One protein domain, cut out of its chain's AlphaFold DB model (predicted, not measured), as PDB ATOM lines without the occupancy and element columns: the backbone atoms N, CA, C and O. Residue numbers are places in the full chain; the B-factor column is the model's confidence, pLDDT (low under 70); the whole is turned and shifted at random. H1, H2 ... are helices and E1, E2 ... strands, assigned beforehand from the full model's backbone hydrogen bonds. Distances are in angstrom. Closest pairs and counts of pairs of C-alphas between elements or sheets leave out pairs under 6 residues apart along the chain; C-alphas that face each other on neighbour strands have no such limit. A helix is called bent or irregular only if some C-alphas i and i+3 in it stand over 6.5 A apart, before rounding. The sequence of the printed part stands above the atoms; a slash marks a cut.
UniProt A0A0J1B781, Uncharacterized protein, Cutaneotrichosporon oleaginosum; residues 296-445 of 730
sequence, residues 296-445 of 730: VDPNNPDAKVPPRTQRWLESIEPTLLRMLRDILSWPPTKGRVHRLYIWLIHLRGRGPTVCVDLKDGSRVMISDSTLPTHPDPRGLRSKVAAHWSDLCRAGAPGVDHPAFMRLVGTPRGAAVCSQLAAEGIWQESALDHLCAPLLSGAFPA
ATOM      1  N   VAL A 296     155.516 146.561 153.888       59.50
ATOM      2  CA  VAL A 296     154.388 147.437 153.537       59.50
ATOM      3  C   VAL A 296     154.655 148.016 152.147       59.50
ATOM      4  O   VAL A 296     155.809 148.326 151.831       59.50
ATOM      5  N   ASP A 297     153.619 148.171 151.320       56.59
ATOM      6  CA  ASP A 297     153.719 148.881 150.040       56.59
ATOM      7  C   ASP A 297     153.855 150.401 150.312       56.59
ATOM      8  O   ASP A 297     153.009 150.988 150.992       56.59
ATOM      9  N   PRO A 298     154.927 151.064 149.832       48.31
ATOM     10  CA  PRO A 298     155.191 152.474 150.124       48.31
ATOM     11  C   PRO A 298     154.243 153.453 149.411       48.31
ATOM     12  O   PRO A 298     154.225 154.631 149.769       48.31
ATOM     13  N   ASN A 299     153.505 152.998 148.396       50.09
ATOM     14  CA  ASN A 299     152.568 153.801 147.615       50.09
ATOM     15  C   ASN A 299     151.114 153.593 148.094       50.09
ATOM     16  O   ASN A 299     150.294 154.498 147.957       50.09
ATOM     17  N   ASN A 300     150.799 152.428 148.676       64.00
ATOM     18  CA  ASN A 300     149.504 152.127 149.295       64.00
ATOM     19  C   ASN A 300     149.687 151.251 150.556       64.00
ATOM     20  O   ASN A 300     149.727 150.028 150.435       64.00
ATOM     21  N   PRO A 301     149.769 151.825 151.770       61.44
ATOM     22  CA  PRO A 301     150.113 151.067 152.976       61.44
ATOM     23  C   PRO A 301     149.060 150.031 153.405       61.44
ATOM     24  O   PRO A 301     149.389 149.124 154.168       61.44
ATOM     25  N   ASP A 302     147.828 150.133 152.899       66.12
ATOM     26  CA  ASP A 302     146.748 149.167 153.134       66.12
ATOM     27  C   ASP A 302     146.713 148.044 152.074       66.12
ATOM     28  O   ASP A 302     145.977 147.058 152.214       66.12
ATOM     29  N   ALA A 303     147.518 148.147 151.006       66.81
ATOM     30  CA  ALA A 303     147.650 147.096 150.006       66.81
ATOM     31  C   ALA A 303     148.409 145.890 150.573       66.81
ATOM     32  O   ALA A 303     149.546 145.977 151.038       66.81
ATOM     33  N   LYS A 304     147.788 144.710 150.475       69.38
ATOM     34  CA  LYS A 304     148.436 143.449 150.844       69.38
ATOM     35  C   LYS A 304     149.537 143.126 149.836       69.38
ATOM     36  O   LYS A 304     149.248 142.910 148.659       69.38
ATOM     37  N   VAL A 305     150.775 143.025 150.325       66.00
ATOM     38  CA  VAL A 305     151.937 142.548 149.558       66.00
ATOM     39  C   VAL A 305     151.562 141.250 148.817       66.00
ATOM     40  O   VAL A 305     151.036 140.327 149.451       66.00
ATOM     41  N   PRO A 306     151.810 141.132 147.495       74.50
ATOM     42  CA  PRO A 306     151.433 139.942 146.737       74.50
ATOM     43  C   PRO A 306     152.009 138.662 147.368       74.50
ATOM     44  O   PRO A 306     153.206 138.640 147.663       74.50
ATOM     45  N   PRO A 307     151.237 137.565 147.533       78.38
ATOM     46  CA  PRO A 307     151.686 136.386 148.289       78.38
ATOM     47  C   PRO A 307     152.996 135.747 147.803       78.38
ATOM     48  O   PRO A 307     153.702 135.110 148.581       78.38
ATOM     49  N   ARG A 308     153.343 135.925 146.522       77.56
ATOM     50  CA  ARG A 308     154.632 135.512 145.944       77.56
ATOM     51  C   ARG A 308     155.794 136.382 146.437       77.56
ATOM     52  O   ARG A 308     156.825 135.847 146.822       77.56
ATOM     53  N   THR A 309     155.606 137.703 146.464       72.56
ATOM     54  CA  THR A 309     156.559 138.665 147.035       72.56
ATOM     55  C   THR A 309     156.724 138.426 148.534       72.56
ATOM     56  O   THR A 309     157.853 138.353 148.999       72.56
ATOM     57  N   GLN A 310     155.627 138.205 149.264       80.00
ATOM     58  CA  GLN A 310     155.644 137.933 150.704       80.00
ATOM     59  C   GLN A 310     156.491 136.693 151.056       80.00
ATOM     60  O   GLN A 310     157.454 136.812 151.806       80.00
ATOM     61  N   ARG A 311     156.214 135.532 150.440       82.25
ATOM     62  CA  ARG A 311     156.980 134.285 150.669       82.25
ATOM     63  C   ARG A 311     158.464 134.402 150.322       82.25
ATOM     64  O   ARG A 311     159.298 133.729 150.924       82.25
ATOM     65  N   TRP A 312     158.796 135.210 149.317       84.62
ATOM     66  CA  TRP A 312     160.184 135.451 148.937       84.62
ATOM     67  C   TRP A 312     160.885 136.391 149.926       84.62
ATOM     68  O   TRP A 312     162.003 136.111 150.339       84.62
ATOM     69  N   LEU A 313     160.218 137.457 150.380       82.81
ATOM     70  CA  LEU A 313     160.738 138.341 151.428       82.81
ATOM     71  C   LEU A 313     160.981 137.584 152.746       82.81
ATOM     72  O   LEU A 313     162.015 137.792 153.377       82.81
ATOM     73  N   GLU A 314     160.091 136.655 153.105       86.06
ATOM     74  CA  GLU A 314     160.255 135.726 154.234       86.06
ATOM     75  C   GLU A 314     161.489 134.816 154.071       86.06
ATOM     76  O   GLU A 314     162.236 134.618 155.028       86.06
ATOM     77  N   SER A 315     161.765 134.294 152.868       86.12
ATOM     78  CA  SER A 315     162.934 133.427 152.645       86.12
ATOM     79  C   SER A 315     164.264 134.189 152.567       86.12
ATOM     80  O   SER A 315     165.307 133.627 152.914       86.12
ATOM     81  N   ILE A 316     164.254 135.470 152.175       87.50
ATOM     82  CA  ILE A 316     165.460 136.313 152.112       87.50
ATOM     83  C   ILE A 316     165.680 137.208 153.344       87.50
ATOM     84  O   ILE A 316     166.718 137.876 153.418       87.50
ATOM     85  N   GLU A 317     164.768 137.210 154.325       88.56
ATOM     86  CA  GLU A 317     164.831 138.049 155.536       88.56
ATOM     87  C   GLU A 317     166.212 138.012 156.234       88.56
ATOM     88  O   GLU A 317     166.769 139.084 156.505       88.56
ATOM     89  N   PRO A 318     166.869 136.845 156.438       88.50
ATOM     90  CA  PRO A 318     168.182 136.787 157.089       88.50
ATOM     91  C   PRO A 318     169.308 137.453 156.282       88.50
ATOM     92  O   PRO A 318     170.349 137.809 156.836       88.50
ATOM     93  N   THR A 319     169.140 137.619 154.969       89.75
ATOM     94  CA  THR A 319     170.088 138.331 154.098       89.75
ATOM     95  C   THR A 319     169.776 139.825 154.058       89.75
ATOM     96  O   THR A 319     170.701 140.629 154.162       89.75
ATOM     97  N   LEU A 320     168.495 140.214 154.038       88.12
ATOM     98  CA  LEU A 320     168.088 141.615 154.195       88.12
ATOM     99  C   LEU A 320     168.550 142.192 155.538       88.12
ATOM    100  O   LEU A 320     169.163 143.255 155.570       88.12
ATOM    101  N   LEU A 321     168.356 141.471 156.645       87.62
ATOM    102  CA  LEU A 321     168.805 141.899 157.975       87.62
ATOM    103  C   LEU A 321     170.337 142.047 158.072       87.62
ATOM    104  O   LEU A 321     170.821 142.934 158.777       87.62
ATOM    105  N   ARG A 322     171.112 141.233 157.340       89.31
ATOM    106  CA  ARG A 322     172.577 141.386 157.227       89.31
ATOM    107  C   ARG A 322     172.958 142.611 156.391       89.31
ATOM    108  O   ARG A 322     173.740 143.431 156.863       89.31
ATOM    109  N   MET A 323     172.347 142.783 155.218       91.69
ATOM    110  CA  MET A 323     172.540 143.949 154.347       91.69
ATOM    111  C   MET A 323     172.219 145.266 155.079       91.69
ATOM    112  O   MET A 323     173.009 146.207 155.044       91.69
ATOM    113  N   LEU A 324     171.101 145.324 155.808       90.00
ATOM    114  CA  LEU A 324     170.706 146.487 156.611       90.00
ATOM    115  C   LEU A 324     171.696 146.764 157.747       90.00
ATOM    116  O   LEU A 324     172.034 147.923 157.991       90.00
ATOM    117  N   ARG A 325     172.210 145.722 158.412       88.25
ATOM    118  CA  ARG A 325     173.243 145.865 159.448       88.25
ATOM    119  C   ARG A 325     174.536 146.457 158.876       88.25
ATOM    120  O   ARG A 325     175.093 147.366 159.489       88.25
ATOM    121  N   ASP A 326     174.983 146.008 157.703       88.75
ATOM    122  CA  ASP A 326     176.149 146.579 157.009       88.75
ATOM    123  C   ASP A 326     175.950 148.064 156.643       88.75
ATOM    124  O   ASP A 326     176.891 148.850 156.744       88.75
ATOM    125  N   ILE A 327     174.730 148.470 156.269       89.06
ATOM    126  CA  ILE A 327     174.404 149.857 155.896       89.06
ATOM    127  C   ILE A 327     174.342 150.786 157.120       89.06
ATOM    128  O   ILE A 327     174.891 151.891 157.088       89.06
ATOM    129  N   LEU A 328     173.686 150.356 158.203       88.12
ATOM    130  CA  LEU A 328     173.509 151.169 159.417       88.12
ATOM    131  C   LEU A 328     174.777 151.257 160.286       88.12
ATOM    132  O   LEU A 328     174.946 152.230 161.022       88.12
ATOM    133  N   SER A 329     175.684 150.278 160.180       85.94
ATOM    134  CA  SER A 329     176.976 150.285 160.884       85.94
ATOM    135  C   SER A 329     178.115 150.967 160.110       85.94
ATOM    136  O   SER A 329     179.204 151.142 160.672       85.94
ATOM    137  N   TRP A 330     177.885 151.371 158.854       84.81
ATOM    138  CA  TRP A 330     178.897 151.993 157.992       84.81
ATOM    139  C   TRP A 330     179.469 153.279 158.637       84.81
ATOM    140  O   TRP A 330     178.700 154.107 159.131       84.81
ATOM    141  N   PRO A 331     180.801 153.499 158.672       68.75
ATOM    142  CA  PRO A 331     181.403 154.540 159.518       68.75
ATOM    143  C   PRO A 331     180.830 155.970 159.410       68.75
ATOM    144  O   PRO A 331     180.604 156.558 160.467       68.75
ATOM    145  N   PRO A 332     180.521 156.541 158.222       67.75
ATOM    146  CA  PRO A 332     179.920 157.877 158.124       67.75
ATOM    147  C   PRO A 332     178.396 157.917 158.369       67.75
ATOM    148  O   PRO A 332     177.812 159.002 158.367       67.75
ATOM    149  N   THR A 333     177.731 156.768 158.545       69.12
ATOM    150  CA  THR A 333     176.258 156.648 158.614       69.12
ATOM    151  C   THR A 333     175.738 156.360 160.025       69.12
ATOM    152  O   THR A 333     174.569 156.643 160.298       69.12
ATOM    153  N   LYS A 334     176.594 155.843 160.924       74.00
ATOM    154  CA  LYS A 334     176.271 155.462 162.312       74.00
ATOM    155  C   LYS A 334     175.401 156.512 163.013       74.00
ATOM    156  O   LYS A 334     175.853 157.611 163.316       74.00
ATOM    157  N   GLY A 335     174.136 156.169 163.258       74.81
ATOM    158  CA  GLY A 335     173.160 157.030 163.940       74.81
ATOM    159  C   GLY A 335     172.681 158.266 163.157       74.81
ATOM    160  O   GLY A 335     171.787 158.955 163.637       74.81
ATOM    161  N   ARG A 336     173.220 158.539 161.959       81.69
ATOM    162  CA  ARG A 336     172.858 159.696 161.120       81.69
ATOM    163  C   ARG A 336     171.747 159.416 160.108       81.69
ATOM    164  O   ARG A 336     171.087 160.356 159.678       81.69
ATOM    165  N   VAL A 337     171.541 158.161 159.698       87.19
ATOM    166  CA  VAL A 337     170.516 157.814 158.693       87.19
ATOM    167  C   VAL A 337     169.113 158.006 159.271       87.19
ATOM    168  O   VAL A 337     168.673 157.229 160.114       87.19
ATOM    169  N   HIS A 338     168.388 159.010 158.777       87.81
ATOM    170  CA  HIS A 338     166.970 159.209 159.079       87.81
ATOM    171  C   HIS A 338     166.072 158.496 158.058       87.81
ATOM    172  O   HIS A 338     165.040 157.939 158.428       87.81
ATOM    173  N   ARG A 339     166.481 158.466 156.781       89.25
ATOM    174  CA  ARG A 339     165.818 157.697 155.719       89.25
ATOM    175  C   ARG A 339     166.819 156.918 154.880       89.25
ATOM    176  O   ARG A 339     167.889 157.419 154.538       89.25
ATOM    177  N   LEU A 340     166.420 155.704 154.535       90.69
ATOM    178  CA  LEU A 340     167.153 154.733 153.736       90.69
ATOM    179  C   LEU A 340     166.340 154.417 152.480       90.69
ATOM    180  O   LEU A 340     165.166 154.077 152.588       90.69
ATOM    181  N   TYR A 341     166.977 154.475 151.317       91.12
ATOM    182  CA  TYR A 341     166.447 153.989 150.049       91.12
ATOM    183  C   TYR A 341     167.481 153.036 149.441       91.12
ATOM    184  O   TYR A 341     168.654 153.385 149.314       91.12
ATOM    185  N   ILE A 342     167.068 151.824 149.082       91.94
ATOM    186  CA  ILE A 342     167.912 150.848 148.384       91.94
ATOM    187  C   ILE A 342     167.172 150.430 147.122       91.94
ATOM    188  O   ILE A 342     166.000 150.060 147.192       91.94
ATOM    189  N   TRP A 343     167.861 150.449 145.986       92.50
ATOM    190  CA  TRP A 343     167.373 149.870 144.740       92.50
ATOM    191  C   TRP A 343     168.291 148.724 144.342       92.50
ATOM    192  O   TRP A 343     169.500 148.906 144.188       92.50
ATOM    193  N   LEU A 344     167.701 147.546 144.198       92.69
ATOM    194  CA  LEU A 344     168.368 146.297 143.872       92.69
ATOM    195  C   LEU A 344     167.792 145.816 142.545       92.69
ATOM    196  O   LEU A 344     166.614 145.481 142.466       92.69
ATOM    197  N   ILE A 345     168.594 145.863 141.486       91.00
ATOM    198  CA  ILE A 345     168.139 145.650 140.109       91.00
ATOM    199  C   ILE A 345     168.913 144.475 139.517       91.00
ATOM    200  O   ILE A 345     170.123 144.367 139.714       91.00
ATOM    201  N   HIS A 346     168.241 143.581 138.805       84.50
ATOM    202  CA  HIS A 346     168.879 142.591 137.953       84.50
ATOM    203  C   HIS A 346     168.654 143.013 136.504       84.50
ATOM    204  O   HIS A 346     167.520 143.041 136.043       84.50
ATOM    205  N   LEU A 347     169.733 143.362 135.807       79.50
ATOM    206  CA  LEU A 347     169.683 143.884 134.441       79.50
ATOM    207  C   LEU A 347     170.274 142.863 133.474       79.50
ATOM    208  O   LEU A 347     171.439 142.476 133.620       79.50
ATOM    209  N   ARG A 348     169.525 142.447 132.456       74.62
ATOM    210  CA  ARG A 348     170.020 141.505 131.450       74.62
ATOM    211  C   ARG A 348     171.301 142.021 130.782       74.62
ATOM    212  O   ARG A 348     171.423 143.183 130.408       74.62
ATOM    213  N   GLY A 349     172.315 141.158 130.703       74.94
ATOM    214  CA  GLY A 349     173.642 141.497 130.166       74.94
ATOM    215  C   GLY A 349     174.534 142.377 131.060       74.94
ATOM    216  O   GLY A 349     175.727 142.472 130.781       74.94
ATOM    217  N   ARG A 350     174.014 142.980 132.142       73.25
ATOM    218  CA  ARG A 350     174.797 143.777 133.117       73.25
ATOM    219  C   ARG A 350     174.862 143.145 134.514       73.25
ATOM    220  O   ARG A 350     175.792 143.427 135.263       73.25
ATOM    221  N   GLY A 351     173.928 142.252 134.837       79.75
ATOM    222  CA  GLY A 351     173.877 141.493 136.084       79.75
ATOM    223  C   GLY A 351     173.278 142.266 137.271       79.75
ATOM    224  O   GLY A 351     172.596 143.283 137.084       79.75
ATOM    225  N   PRO A 352     173.502 141.782 138.508       84.00
ATOM    226  CA  PRO A 352     173.035 142.445 139.719       84.00
ATOM    227  C   PRO A 352     173.707 143.814 139.869       84.00
ATOM    228  O   PRO A 352     174.931 143.944 139.870       84.00
ATOM    229  N   THR A 353     172.883 144.845 139.991       86.56
ATOM    230  CA  THR A 353     173.259 146.260 139.989       86.56
ATOM    231  C   THR A 353     172.534 146.943 141.146       86.56
ATOM    232  O   THR A 353     171.361 146.657 141.384       86.56
ATOM    233  N   VAL A 354     173.208 147.822 141.892       88.69
ATOM    234  CA  VAL A 354     172.628 148.428 143.105       88.69
ATOM    235  C   VAL A 354     172.803 149.941 143.167       88.69
ATOM    236  O   VAL A 354     173.808 150.495 142.717       88.69
ATOM    237  N   CYS A 355     171.840 150.610 143.793       88.38
ATOM    238  CA  CYS A 355     171.944 151.998 144.224       88.38
ATOM    239  C   CYS A 355     171.501 152.109 145.693       88.38
ATOM    240  O   CYS A 355     170.610 151.380 146.133       88.38
ATOM    241  N   VAL A 356     172.148 152.985 146.464       87.69
ATOM    242  CA  VAL A 356     171.934 153.138 147.912       87.69
ATOM    243  C   VAL A 356     171.915 154.627 148.246       87.69
ATOM    244  O   VAL A 356     172.964 155.270 148.226       87.69
ATOM    245  N   ASP A 357     170.733 155.148 148.572       89.62
ATOM    246  CA  ASP A 357     170.507 156.533 148.984       89.62
ATOM    247  C   ASP A 357     170.255 156.609 150.491       89.62
ATOM    248  O   ASP A 357     169.267 156.090 151.015       89.62
ATOM    249  N   LEU A 358     171.136 157.304 151.203       89.50
ATOM    250  CA  LEU A 358     171.039 157.547 152.638       89.50
ATOM    251  C   LEU A 358     170.801 159.031 152.870       89.50
ATOM    252  O   LEU A 358     171.536 159.849 152.324       89.50
ATOM    253  N   LYS A 359     169.807 159.396 153.681       88.69
ATOM    254  CA  LYS A 359     169.490 160.798 153.992       88.69
ATOM    255  C   LYS A 359     169.402 161.009 155.498       88.69
ATOM    256  O   LYS A 359     168.818 160.181 156.202       88.69
ATOM    257  N   ASP A 360     169.996 162.092 155.996       88.00
ATOM    258  CA  ASP A 360     169.913 162.454 157.417       88.00
ATOM    259  C   ASP A 360     168.659 163.285 157.736       88.00
ATOM    260  O   ASP A 360     167.786 163.484 156.883       88.00
ATOM    261  N   GLY A 361     168.524 163.729 158.990       84.12
ATOM    262  CA  GLY A 361     167.377 164.524 159.445       84.12
ATOM    263  C   GLY A 361     167.183 165.840 158.680       84.12
ATOM    264  O   GLY A 361     166.054 166.309 158.560       84.12
ATOM    265  N   SER A 362     168.249 166.396 158.089       85.00
ATOM    266  CA  SER A 362     168.194 167.600 157.245       85.00
ATOM    267  C   SER A 362     167.821 167.308 155.783       85.00
ATOM    268  O   SER A 362     167.695 168.228 154.980       85.00
ATOM    269  N   ARG A 363     167.603 166.028 155.435       81.81
ATOM    270  CA  ARG A 363     167.398 165.485 154.077       81.81
ATOM    271  C   ARG A 363     168.640 165.502 153.172       81.81
ATOM    272  O   ARG A 363     168.537 165.037 152.036       81.81
ATOM    273  N   VAL A 364     169.797 165.958 153.663       82.38
ATOM    274  CA  VAL A 364     171.088 165.884 152.954       82.38
ATOM    275  C   VAL A 364     171.487 164.422 152.725       82.38
ATOM    276  O   VAL A 364     171.249 163.557 153.572       82.38
ATOM    277  N   MET A 365     172.069 164.139 151.555       83.12
ATOM    278  CA  MET A 365     172.421 162.788 151.120       83.12
ATOM    279  C   MET A 365     173.779 162.341 151.697       83.12
ATOM    280  O   MET A 365     174.832 162.751 151.232       83.12
ATOM    281  N   ILE A 366     173.755 161.438 152.681       80.81
ATOM    282  CA  ILE A 366     174.929 160.823 153.339       80.81
ATOM    283  C   ILE A 366     175.638 159.799 152.419       80.81
ATOM    284  O   ILE A 366     176.717 159.303 152.733       80.81
ATOM    285  N   SER A 367     175.012 159.413 151.308       75.38
ATOM    286  CA  SER A 367     175.543 158.481 150.299       75.38
ATOM    287  C   SER A 367     176.090 159.169 149.042       75.38
ATOM    288  O   SER A 367     176.442 158.480 148.074       75.38
ATOM    289  N   ASP A 368     176.127 160.503 149.039       76.00
ATOM    290  CA  ASP A 368     176.632 161.305 147.931       76.00
ATOM    291  C   ASP A 368     178.159 161.189 147.857       76.00
ATOM    292  O   ASP A 368     178.881 161.494 148.806       76.00
ATOM    293  N   SER A 369     178.657 160.730 146.710       65.06
ATOM    294  CA  SER A 369     180.086 160.551 146.465       65.06
ATOM    295  C   SER A 369     180.845 161.845 146.157       65.06
ATOM    296  O   SER A 369     182.059 161.788 145.978       65.06
ATOM    297  N   THR A 370     180.158 162.986 146.061       67.88
ATOM    298  CA  THR A 370     180.774 164.312 145.888       67.88
ATOM    299  C   THR A 370     181.107 164.992 147.220       67.88
ATOM    300  O   THR A 370     181.931 165.905 147.250       67.88
ATOM    301  N   LEU A 371     180.516 164.542 148.335       64.88
ATOM    302  CA  LEU A 371     180.770 165.117 149.654       64.88
ATOM    303  C   LEU A 371     182.139 164.657 150.203       64.88
ATOM    304  O   LEU A 371     182.365 163.453 150.353       64.88
ATOM    305  N   PRO A 372     183.043 165.579 150.594       56.84
ATOM    306  CA  PRO A 372     184.411 165.241 151.008       56.84
ATOM    307  C   PRO A 372     184.501 164.471 152.339       56.84
ATOM    308  O   PRO A 372     185.571 164.002 152.713       56.84
ATOM    309  N   THR A 373     183.389 164.302 153.059       59.09
ATOM    310  CA  THR A 373     183.295 163.526 154.307       59.09
ATOM    311  C   THR A 373     183.250 162.003 154.109       59.09
ATOM    312  O   THR A 373     183.127 161.270 155.090       59.09
ATOM    313  N   HIS A 374     183.321 161.506 152.869       59.91
ATOM    314  CA  HIS A 374     183.111 160.090 152.540       59.91
ATOM    315  C   HIS A 374     184.391 159.447 151.982       59.91
ATOM    316  O   HIS A 374     184.605 159.488 150.774       59.91
ATOM    317  N   PRO A 375     185.234 158.816 152.832       54.34
ATOM    318  CA  PRO A 375     186.509 158.240 152.391       54.34
ATOM    319  C   PRO A 375     186.341 157.065 151.418       54.34
ATOM    320  O   PRO A 375     187.210 156.846 150.580       54.34
ATOM    321  N   ASP A 376     185.221 156.335 151.490       65.12
ATOM    322  CA  ASP A 376     184.807 155.413 150.430       65.12
ATOM    323  C   ASP A 376     183.270 155.224 150.379       65.12
ATOM    324  O   ASP A 376     182.702 154.452 151.157       65.12
ATOM    325  N   PRO A 377     182.550 155.899 149.465       61.38
ATOM    326  CA  PRO A 377     181.136 155.629 149.201       61.38
ATOM    327  C   PRO A 377     180.920 154.384 148.316       61.38
ATOM    328  O   PRO A 377     179.797 153.882 148.231       61.38
ATOM    329  N   ARG A 378     181.964 153.869 147.646       68.00
ATOM    330  CA  ARG A 378     181.887 152.686 146.775       68.00
ATOM    331  C   ARG A 378     181.885 151.407 147.600       68.00
ATOM    332  O   ARG A 378     181.054 150.553 147.325       68.00
ATOM    333  N   GLY A 379     182.698 151.306 148.652       80.69
ATOM    334  CA  GLY A 379     182.749 150.151 149.558       80.69
ATOM    335  C   GLY A 379     181.388 149.761 150.143       80.69
ATOM    336  O   GLY A 379     181.048 148.576 150.177       80.69
ATOM    337  N   LEU A 380     180.550 150.743 150.499       83.88
ATOM    338  CA  LEU A 380     179.159 150.494 150.898       83.88
ATOM    339  C   LEU A 380     178.332 149.878 149.757       83.88
ATOM    340  O   LEU A 380     177.671 148.857 149.950       83.88
ATOM    341  N   ARG A 381     178.379 150.479 148.561       85.25
ATOM    342  CA  ARG A 381     177.648 149.981 147.383       85.25
ATOM    343  C   ARG A 381     178.136 148.583 146.987       85.25
ATOM    344  O   ARG A 381     177.309 147.728 146.702       85.25
ATOM    345  N   SER A 382     179.437 148.304 147.066       83.81
ATOM    346  CA  SER A 382     180.031 146.986 146.816       83.81
ATOM    347  C   SER A 382     179.577 145.920 147.818       83.81
ATOM    348  O   SER A 382     179.270 144.806 147.398       83.81
ATOM    349  N   LYS A 383     179.453 146.243 149.116       88.00
ATOM    350  CA  LYS A 383     178.861 145.324 150.108       88.00
ATOM    351  C   LYS A 383     177.410 144.975 149.769       88.00
ATOM    352  O   LYS A 383     177.042 143.804 149.756       88.00
ATOM    353  N   VAL A 384     176.589 145.978 149.457       90.75
ATOM    354  CA  VAL A 384     175.178 145.773 149.080       90.75
ATOM    355  C   VAL A 384     175.060 144.998 147.757       90.75
ATOM    356  O   VAL A 384     174.212 144.115 147.639       90.75
ATOM    357  N   ALA A 385     175.960 145.248 146.801       88.62
ATOM    358  CA  ALA A 385     176.051 144.511 145.542       88.62
ATOM    359  C   ALA A 385     176.422 143.034 145.738       88.62
ATOM    360  O   ALA A 385     175.907 142.190 145.011       88.62
ATOM    361  N   ALA A 386     177.273 142.707 146.718       89.06
ATOM    362  CA  ALA A 386     177.598 141.323 147.060       89.06
ATOM    363  C   ALA A 386     176.365 140.578 147.600       89.06
ATOM    364  O   ALA A 386     175.962 139.578 147.008       89.06
ATOM    365  N   HIS A 387     175.694 141.127 148.625       92.31
ATOM    366  CA  HIS A 387     174.452 140.553 149.175       92.31
ATOM    367  C   HIS A 387     173.376 140.354 148.094       92.31
ATOM    368  O   HIS A 387     172.718 139.317 148.061       92.31
ATOM    369  N   TRP A 388     173.204 141.318 147.181       93.25
ATOM    370  CA  TRP A 388     172.256 141.187 146.067       93.25
ATOM    371  C   TRP A 388     172.708 140.175 145.007       93.25
ATOM    372  O   TRP A 388     171.894 139.402 144.514       93.25
ATOM    373  N   SER A 389     174.004 140.113 144.687       89.62
ATOM    374  CA  SER A 389     174.538 139.124 143.749       89.62
ATOM    375  C   SER A 389     174.399 137.693 144.264       89.62
ATOM    376  O   SER A 389     174.142 136.799 143.463       89.62
ATOM    377  N   ASP A 390     174.528 137.473 145.572       89.25
ATOM    378  CA  ASP A 390     174.322 136.157 146.177       89.25
ATOM    379  C   ASP A 390     172.836 135.751 146.135       89.25
ATOM    380  O   ASP A 390     172.526 134.609 145.794       89.25
ATOM    381  N   LEU A 391     171.904 136.692 146.355       88.25
ATOM    382  CA  LEU A 391     170.464 136.463 146.151       88.25
ATOM    383  C   LEU A 391     170.128 136.153 144.679       88.25
ATOM    384  O   LEU A 391     169.414 135.191 144.407       88.25
ATOM    385  N   CYS A 392     170.706 136.884 143.721       87.19
ATOM    386  CA  CYS A 392     170.563 136.612 142.283       87.19
ATOM    387  C   CYS A 392     171.287 135.346 141.786       87.19
ATOM    388  O   CYS A 392     171.193 135.026 140.603       87.19
ATOM    389  N   ARG A 393     172.035 134.633 142.641       84.94
ATOM    390  CA  ARG A 393     172.572 133.293 142.335       84.94
ATOM    391  C   ARG A 393     171.691 132.163 142.869       84.94
ATOM    392  O   ARG A 393     171.871 131.027 142.444       84.94
ATOM    393  N   ALA A 394     170.753 132.455 143.772       82.25
ATOM    394  CA  ALA A 394     169.862 131.457 144.367       82.25
ATOM    395  C   ALA A 394     168.692 131.043 143.449       82.25
ATOM    396  O   ALA A 394     168.031 130.047 143.730       82.25
ATOM    397  N   GLY A 395     168.442 131.781 142.364       80.62
ATOM    398  CA  GLY A 395     167.408 131.486 141.373       80.62
ATOM    399  C   GLY A 395     167.349 132.544 140.266       80.62
ATOM    400  O   GLY A 395     168.148 133.479 140.258       80.62
ATOM    401  N   ALA A 396     166.427 132.393 139.317       79.94
ATOM    402  CA  ALA A 396     166.323 133.240 138.131       79.94
ATOM    403  C   ALA A 396     165.449 134.500 138.347       79.94
ATOM    404  O   ALA A 396     164.411 134.432 139.021       79.94
ATOM    405  N   PRO A 397     165.801 135.646 137.724       81.12
ATOM    406  CA  PRO A 397     164.991 136.862 137.774       81.12
ATOM    407  C   PRO A 397     163.607 136.639 137.153       81.12
ATOM    408  O   PRO A 397     163.457 135.985 136.123       81.12
ATOM    409  N   GLY A 398     162.578 137.165 137.812       76.75
ATOM    410  CA  GLY A 398     161.170 137.018 137.442       76.75
ATOM    411  C   GLY A 398     160.554 135.643 137.718       76.75
ATOM    412  O   GLY A 398     159.327 135.513 137.665       76.75
ATOM    413  N   VAL A 399     161.361 134.644 138.087       76.94
ATOM    414  CA  VAL A 399     160.921 133.295 138.481       76.94
ATOM    415  C   VAL A 399     161.050 133.120 139.994       76.94
ATOM    416  O   VAL A 399     160.038 132.967 140.680       76.94
ATOM    417  N   ASP A 400     162.263 133.248 140.520       80.81
ATOM    418  CA  ASP A 400     162.580 132.960 141.922       80.81
ATOM    419  C   ASP A 400     162.779 134.232 142.752       80.81
ATOM    420  O   ASP A 400     162.543 134.224 143.956       80.81
ATOM    421  N   HIS A 401     163.158 135.343 142.109       84.25
ATOM    422  CA  HIS A 401     163.263 136.671 142.717       84.25
ATOM    423  C   HIS A 401     162.709 137.756 141.771       84.25
ATOM    424  O   HIS A 401     162.721 137.560 140.553       84.25
ATOM    425  N   PRO A 402     162.244 138.921 142.263       86.44
ATOM    426  CA  PRO A 402     161.846 140.029 141.399       86.44
ATOM    427  C   PRO A 402     163.044 140.588 140.612       86.44
ATOM    428  O   PRO A 402     164.171 140.611 141.112       86.44
ATOM    429  N   ALA A 403     162.806 141.063 139.387       86.50
ATOM    430  CA  ALA A 403     163.824 141.714 138.556       86.50
ATOM    431  C   ALA A 403     164.305 143.049 139.164       86.50
ATOM    432  O   ALA A 403     165.444 143.462 138.956       86.50
ATOM    433  N   PHE A 404     163.461 143.695 139.970       89.56
ATOM    434  CA  PHE A 404     163.770 144.916 140.708       89.56
ATOM    435  C   PHE A 404     163.136 144.884 142.098       89.56
ATOM    436  O   PHE A 404     161.968 144.522 142.238       89.56
ATOM    437  N   MET A 405     163.875 145.327 143.113       89.62
ATOM    438  CA  MET A 405     163.356 145.584 144.453       89.62
ATOM    439  C   MET A 405     163.760 146.979 144.943       89.62
ATOM    440  O   MET A 405     164.947 147.310 144.995       89.62
ATOM    441  N   ARG A 406     162.768 147.775 145.362       89.75
ATOM    442  CA  ARG A 406     162.941 149.028 146.110       89.75
ATOM    443  C   ARG A 406     162.667 148.757 147.591       89.75
ATOM    444  O   ARG A 406     161.586 148.299 147.947       89.75
ATOM    445  N   LEU A 407     163.635 149.062 148.452       89.75
ATOM    446  CA  LEU A 407     163.487 149.046 149.910       89.75
ATOM    447  C   LEU A 407     163.511 150.484 150.431       89.75
ATOM    448  O   LEU A 407     164.405 151.253 150.069       89.75
ATOM    449  N   VAL A 408     162.563 150.844 151.296       88.88
ATOM    450  CA  VAL A 408     162.477 152.173 151.918       88.88
ATOM    451  C   VAL A 408     162.384 152.017 153.433       88.88
ATOM    452  O   VAL A 408     161.402 151.494 153.954       88.88
ATOM    453  N   GLY A 409     163.420 152.453 154.149       87.81
ATOM    454  CA  GLY A 409     163.571 152.237 155.587       87.81
ATOM    455  C   GLY A 409     163.630 153.523 156.409       87.81
ATOM    456  O   GLY A 409     164.217 154.519 155.982       87.81
ATOM    457  N   THR A 410     163.092 153.471 157.631       86.62
ATOM    458  CA  THR A 410     163.251 154.527 158.652       86.62
ATOM    459  C   THR A 410     163.987 153.963 159.876       86.62
ATOM    460  O   THR A 410     163.378 153.261 160.701       86.62
ATOM    461  N   PRO A 411     165.306 154.207 160.007       85.12
ATOM    462  CA  PRO A 411     166.100 153.721 161.133       85.12
ATOM    463  C   PRO A 411     165.745 154.376 162.472       85.12
ATOM    464  O   PRO A 411     165.292 155.518 162.530       85.12
ATOM    465  N   ARG A 412     165.997 153.649 163.566       78.69
ATOM    466  CA  ARG A 412     166.024 154.177 164.937       78.69
ATOM    467  C   ARG A 412     167.386 153.845 165.548       78.69
ATOM    468  O   ARG A 412     167.629 152.729 165.997       78.69
ATOM    469  N   GLY A 413     168.283 154.829 165.535       71.44
ATOM    470  CA  GLY A 413     169.667 154.662 165.980       71.44
ATOM    471  C   GLY A 413     170.538 153.868 164.997       71.44
ATOM    472  O   GLY A 413     170.191 153.677 163.834       71.44
ATOM    473  N   ALA A 414     171.706 153.424 165.466       64.38
ATOM    474  CA  ALA A 414     172.775 152.879 164.618       64.38
ATOM    475  C   ALA A 414     172.658 151.377 164.273       64.38
ATOM    476  O   ALA A 414     173.548 150.846 163.614       64.38
ATOM    477  N   ALA A 415     171.615 150.674 164.734       66.88
ATOM    478  CA  ALA A 415     171.538 149.207 164.629       66.88
ATOM    479  C   ALA A 415     170.162 148.631 164.238       66.88
ATOM    480  O   ALA A 415     170.081 147.445 163.924       66.88
ATOM    481  N   VAL A 416     169.086 149.429 164.255       76.50
ATOM    482  CA  VAL A 416     167.706 148.942 164.077       76.50
ATOM    483  C   VAL A 416     166.990 149.752 162.997       76.50
ATOM    484  O   VAL A 416     166.934 150.980 163.064       76.50
ATOM    485  N   CYS A 417     166.392 149.067 162.019       77.31
ATOM    486  CA  CYS A 417     165.381 149.659 161.146       77.31
ATOM    487  C   CYS A 417     164.006 149.482 161.798       77.31
ATOM    488  O   CYS A 417     163.680 148.373 162.211       77.31
ATOM    489  N   SER A 418     163.223 150.555 161.946       73.38
ATOM    490  CA  SER A 418     161.946 150.487 162.683       73.38
ATOM    491  C   SER A 418     160.723 150.228 161.809       73.38
ATOM    492  O   SER A 418     159.701 149.774 162.309       73.38
ATOM    493  N   GLN A 419     160.844 150.527 160.518       77.94
ATOM    494  CA  GLN A 419     159.883 150.244 159.458       77.94
ATOM    495  C   GLN A 419     160.694 150.055 158.174       77.94
ATOM    496  O   GLN A 419     161.615 150.843 157.926       77.94
ATOM    497  N   LEU A 420     160.356 149.040 157.376       81.31
ATOM    498  CA  LEU A 420     160.974 148.757 156.082       81.31
ATOM    499  C   LEU A 420     159.881 148.421 155.060       81.31
ATOM    500  O   LEU A 420     159.438 147.280 154.957       81.31
ATOM    501  N   ALA A 421     159.457 149.424 154.297       81.75
ATOM    502  CA  ALA A 421     158.611 149.199 153.134       81.75
ATOM    503  C   ALA A 421     159.426 148.507 152.028       81.75
ATOM    504  O   ALA A 421     160.615 148.799 151.850       81.75
ATOM    505  N   ALA A 422     158.792 147.596 151.292       81.50
ATOM    506  CA  ALA A 422     159.432 146.817 150.239       81.50
ATOM    507  C   ALA A 422     158.487 146.651 149.049       81.50
ATOM    508  O   ALA A 422     157.327 146.279 149.202       81.50
ATOM    509  N   GLU A 423     159.009 146.901 147.857       80.69
ATOM    510  CA  GLU A 423     158.276 146.864 146.597       80.69
ATOM    511  C   GLU A 423     159.102 146.069 145.586       80.69
ATOM    512  O   GLU A 423     160.283 146.354 145.385       80.69
ATOM    513  N   GLY A 424     158.496 145.044 144.983       82.12
ATOM    514  CA  GLY A 424     159.178 144.099 144.099       82.12
ATOM    515  C   GLY A 424     158.477 143.978 142.752       82.12
ATOM    516  O   GLY A 424     157.342 143.506 142.688       82.12
ATOM    517  N   ILE A 425     159.168 144.359 141.679       83.50
ATOM    518  CA  ILE A 425     158.679 144.249 140.302       83.50
ATOM    519  C   ILE A 425     159.276 142.988 139.678       83.50
ATOM    520  O   ILE A 425     160.494 142.820 139.598       83.50
ATOM    521  N   TRP A 426     158.403 142.070 139.265       82.38
ATOM    522  CA  TRP A 426     158.800 140.726 138.838       82.38
ATOM    523  C   TRP A 426     159.148 140.612 137.349       82.38
ATOM    524  O   TRP A 426     159.927 139.736 136.996       82.38
ATOM    525  N   GLN A 427     158.615 141.468 136.475       79.50
ATOM    526  CA  GLN A 427     158.886 141.418 135.032       79.50
ATOM    527  C   GLN A 427     159.879 142.515 134.629       79.50
ATOM    528  O   GLN A 427     159.712 143.662 135.032       79.50
ATOM    529  N   GLU A 428     160.897 142.173 133.832       71.88
ATOM    530  CA  GLU A 428     161.928 143.127 133.378       71.88
ATOM    531  C   GLU A 428     161.335 144.227 132.473       71.88
ATOM    532  O   GLU A 428     161.691 145.389 132.617       71.88
ATOM    533  N   SER A 429     160.328 143.901 131.654       75.94
ATOM    534  CA  SER A 429     159.567 144.858 130.824       75.94
ATOM    535  C   SER A 429     158.745 145.883 131.616       75.94
ATOM    536  O   SER A 429     158.321 146.900 131.080       75.94
ATOM    537  N   ALA A 430     158.507 145.654 132.910       74.44
ATOM    538  CA  ALA A 430     157.878 146.648 133.780       74.44
ATOM    539  C   ALA A 430     158.900 147.649 134.362       74.44
ATOM    540  O   ALA A 430     158.538 148.473 135.200       74.44
ATOM    541  N   LEU A 431     160.173 147.587 133.946       69.50
ATOM    542  CA  LEU A 431     161.253 148.433 134.463       69.50
ATOM    543  C   LEU A 431     161.672 149.565 133.526       69.50
ATOM    544  O   LEU A 431     162.374 150.466 133.985       69.50
ATOM    545  N   ASP A 432     161.265 149.558 132.256       68.38
ATOM    546  CA  ASP A 432     161.818 150.459 131.231       68.38
ATOM    547  C   ASP A 432     161.628 151.948 131.581       68.38
ATOM    548  O   ASP A 432     162.560 152.750 131.483       68.38
ATOM    549  N   HIS A 433     160.465 152.300 132.136       64.25
ATOM    550  CA  HIS A 433     160.142 153.650 132.610       64.25
ATOM    551  C   HIS A 433     160.786 154.016 133.969       64.25
ATOM    552  O   HIS A 433     160.903 155.196 134.300       64.25
ATOM    553  N   LEU A 434     161.239 153.033 134.758       61.25
ATOM    554  CA  LEU A 434     161.859 153.233 136.081       61.25
ATOM    555  C   LEU A 434     163.393 153.211 136.040       61.25
ATOM    556  O   LEU A 434     164.051 153.830 136.878       61.25
ATOM    557  N   CYS A 435     163.981 152.495 135.082       60.34
ATOM    558  CA  CYS A 435     165.422 152.291 135.018       60.34
ATOM    559  C   CYS A 435     166.179 153.512 134.494       60.34
ATOM    560  O   CYS A 435     167.260 153.791 135.010       60.34
ATOM    561  N   ALA A 436     165.652 154.268 133.524       58.00
ATOM    562  CA  ALA A 436     166.409 155.355 132.888       58.00
ATOM    563  C   ALA A 436     166.986 156.403 133.880       58.00
ATOM    564  O   ALA A 436     168.165 156.756 133.738       58.00
ATOM    565  N   PRO A 437     166.265 156.844 134.938       56.09
ATOM    566  CA  PRO A 437     166.845 157.678 135.991       56.09
ATOM    567  C   PRO A 437     167.813 156.906 136.901       56.09
ATOM    568  O   PRO A 437     168.917 157.380 137.166       56.09
ATOM    569  N   LEU A 438     167.442 155.708 137.367       57.34
ATOM    570  CA  LEU A 438     168.226 154.936 138.345       57.34
ATOM    571  C   LEU A 438     169.582 154.472 137.786       57.34
ATOM    572  O   LEU A 438     170.595 154.524 138.487       57.34
ATOM    573  N   LEU A 439     169.634 154.125 136.498       58.34
ATOM    574  CA  LEU A 439     170.848 153.780 135.749       58.34
ATOM    575  C   LEU A 439     171.884 154.918 135.677       58.34
ATOM    576  O   LEU A 439     173.011 154.679 135.253       58.34
ATOM    577  N   SER A 440     171.539 156.151 136.070       52.47
ATOM    578  CA  SER A 440     172.512 157.249 136.175       52.47
ATOM    579  C   SER A 440     173.430 157.146 137.401       52.47
ATOM    580  O   SER A 440     174.564 157.613 137.336       52.47
ATOM    581  N   GLY A 441     172.964 156.525 138.493       53.09
ATOM    582  CA  GLY A 441     173.706 156.399 139.756       53.09
ATOM    583  C   GLY A 441     173.988 154.960 140.204       53.09
ATOM    584  O   GLY A 441     174.751 154.755 141.152       53.09
ATOM    585  N   ALA A 442     173.380 153.966 139.554       54.50
ATOM    586  CA  ALA A 442     173.513 152.560 139.920       54.50
ATOM    587  C   ALA A 442     174.900 151.988 139.569       54.50
ATOM    588  O   ALA A 442     175.447 152.240 138.495       54.50
ATOM    589  N   PHE A 443     175.467 151.194 140.479       51.03
ATOM    590  CA  PHE A 443     176.783 150.575 140.324       51.03
ATOM    591  C   PHE A 443     176.614 149.081 139.995       51.03
ATOM    592  O   PHE A 443     175.896 148.392 140.731       51.03
ATOM    593  N   PRO A 444     177.237 148.552 138.925       49.12
ATOM    594  CA  PRO A 444     177.224 147.116 138.663       49.12
ATOM    595  C   PRO A 444     178.024 146.387 139.747       49.12
ATOM    596  O   PRO A 444     179.061 146.883 140.203       49.12
ATOM    597  N   ALA A 445     177.579 145.196 140.150       49.38
ATOM    598  CA  ALA A 445     178.436 144.295 140.911       49.38
ATOM    599  C   ALA A 445     179.720 143.996 140.106       49.38
ATOM    600  O   ALA A 445     179.671 143.961 138.871       49.38
TER     601      ALA A 445
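AT A GLANCE: This is residues 296 to 445 of the 730 residues of an uncharacterized protein of Cutaneotrichosporon oleaginosum (UniProt A0A0J1B781). A twisted sheet of four strands has one face covered by two helices, H1b and H2, lying side by side and running opposite ways. H1a, the first arm of the bent helix H1, turns off toward edge strand E4, while short H3 only grazes the sheet and residues 443 to 444 pair with E2. The 150 printed residues hold three named helices and four named strands in the order H1, E1, E2, H2, E3, E4, H3; the sheet, E2 E1 E3 E4, is antiparallel. The class is mixed, helices and strands, and the whole is compact, with a radius of gyration of the C-alphas of 14.8 A and spans of 40 by 35 by 27 A.

IN THESE COORDINATES: H1, residues 307 to 328, was assigned as one helix by its hydrogen bonds but is bent: C-alphas 315 and 318 are 7.7 A apart. Its arms are H1a, residues 307 to 315, beginning at C-alpha 307 (151.686, 136.386, 148.289), and H1b, residues 318 to 328, 15.5 A long. E1, residues 339 to 347, measures 25.7 A, and E2, residues 351 to 359, 26.7 A. H2, residues 377 to 391, is 22.1 A long. E3, residues 404 to 412, measures 26.0 A; E4, residues 416 to 425, measures 25.9 A and bends by 65 degrees at residue 419. H3, residues 432 to 438, ends at C-alpha 438 (168.226, 154.936, 138.345) and is irregular, but only just: C-alphas 434 and 437 are 6.7 A apart.

HOW THE PARTS SIT: In the hairpin E1 and E2, N 341 and O 357 are 2.8 A apart, within hydrogen-bond range; so are N 342 and O 407 of E1 and E3, 2.9 A, and N 406 and O 423 of the hairpin E3 and E4, 2.9 A. H1a, H1b and H2 on one face make two layers, helices over a sheet. H2 is over E2, at a height over the sheet of 6.9 A; its closest C-alphas to E2 are Ser 389 and Pro 352, 5.4 A. H1b touches H2, the closest C-alphas being Met 323 and Val 384, 6.2 A, at a shallow tilt of 3 degrees. E2, H2, E3 form a split strand-helix-strand unit, two strands running the same way with E1 between them, its crossover left-handed. Every O i to N i+4 pair is within hydrogen-bond range in H1a, against 6 of 7 in H1b, 10 of 11 in H2 and 0 of 3 in H3, where 1 of 4 O i to N i+3 pairs is.

THE WHOLE: The farthest C-alphas, Pro 307 and Pro 372, are 43.7 A apart. The printed part has no cut; the links E2 to H2 and H2 to E3 are long. Mean pLDDT of the printed part is 77.9, with 40 residues under 70, among them 296 to 305 and 431 to 445.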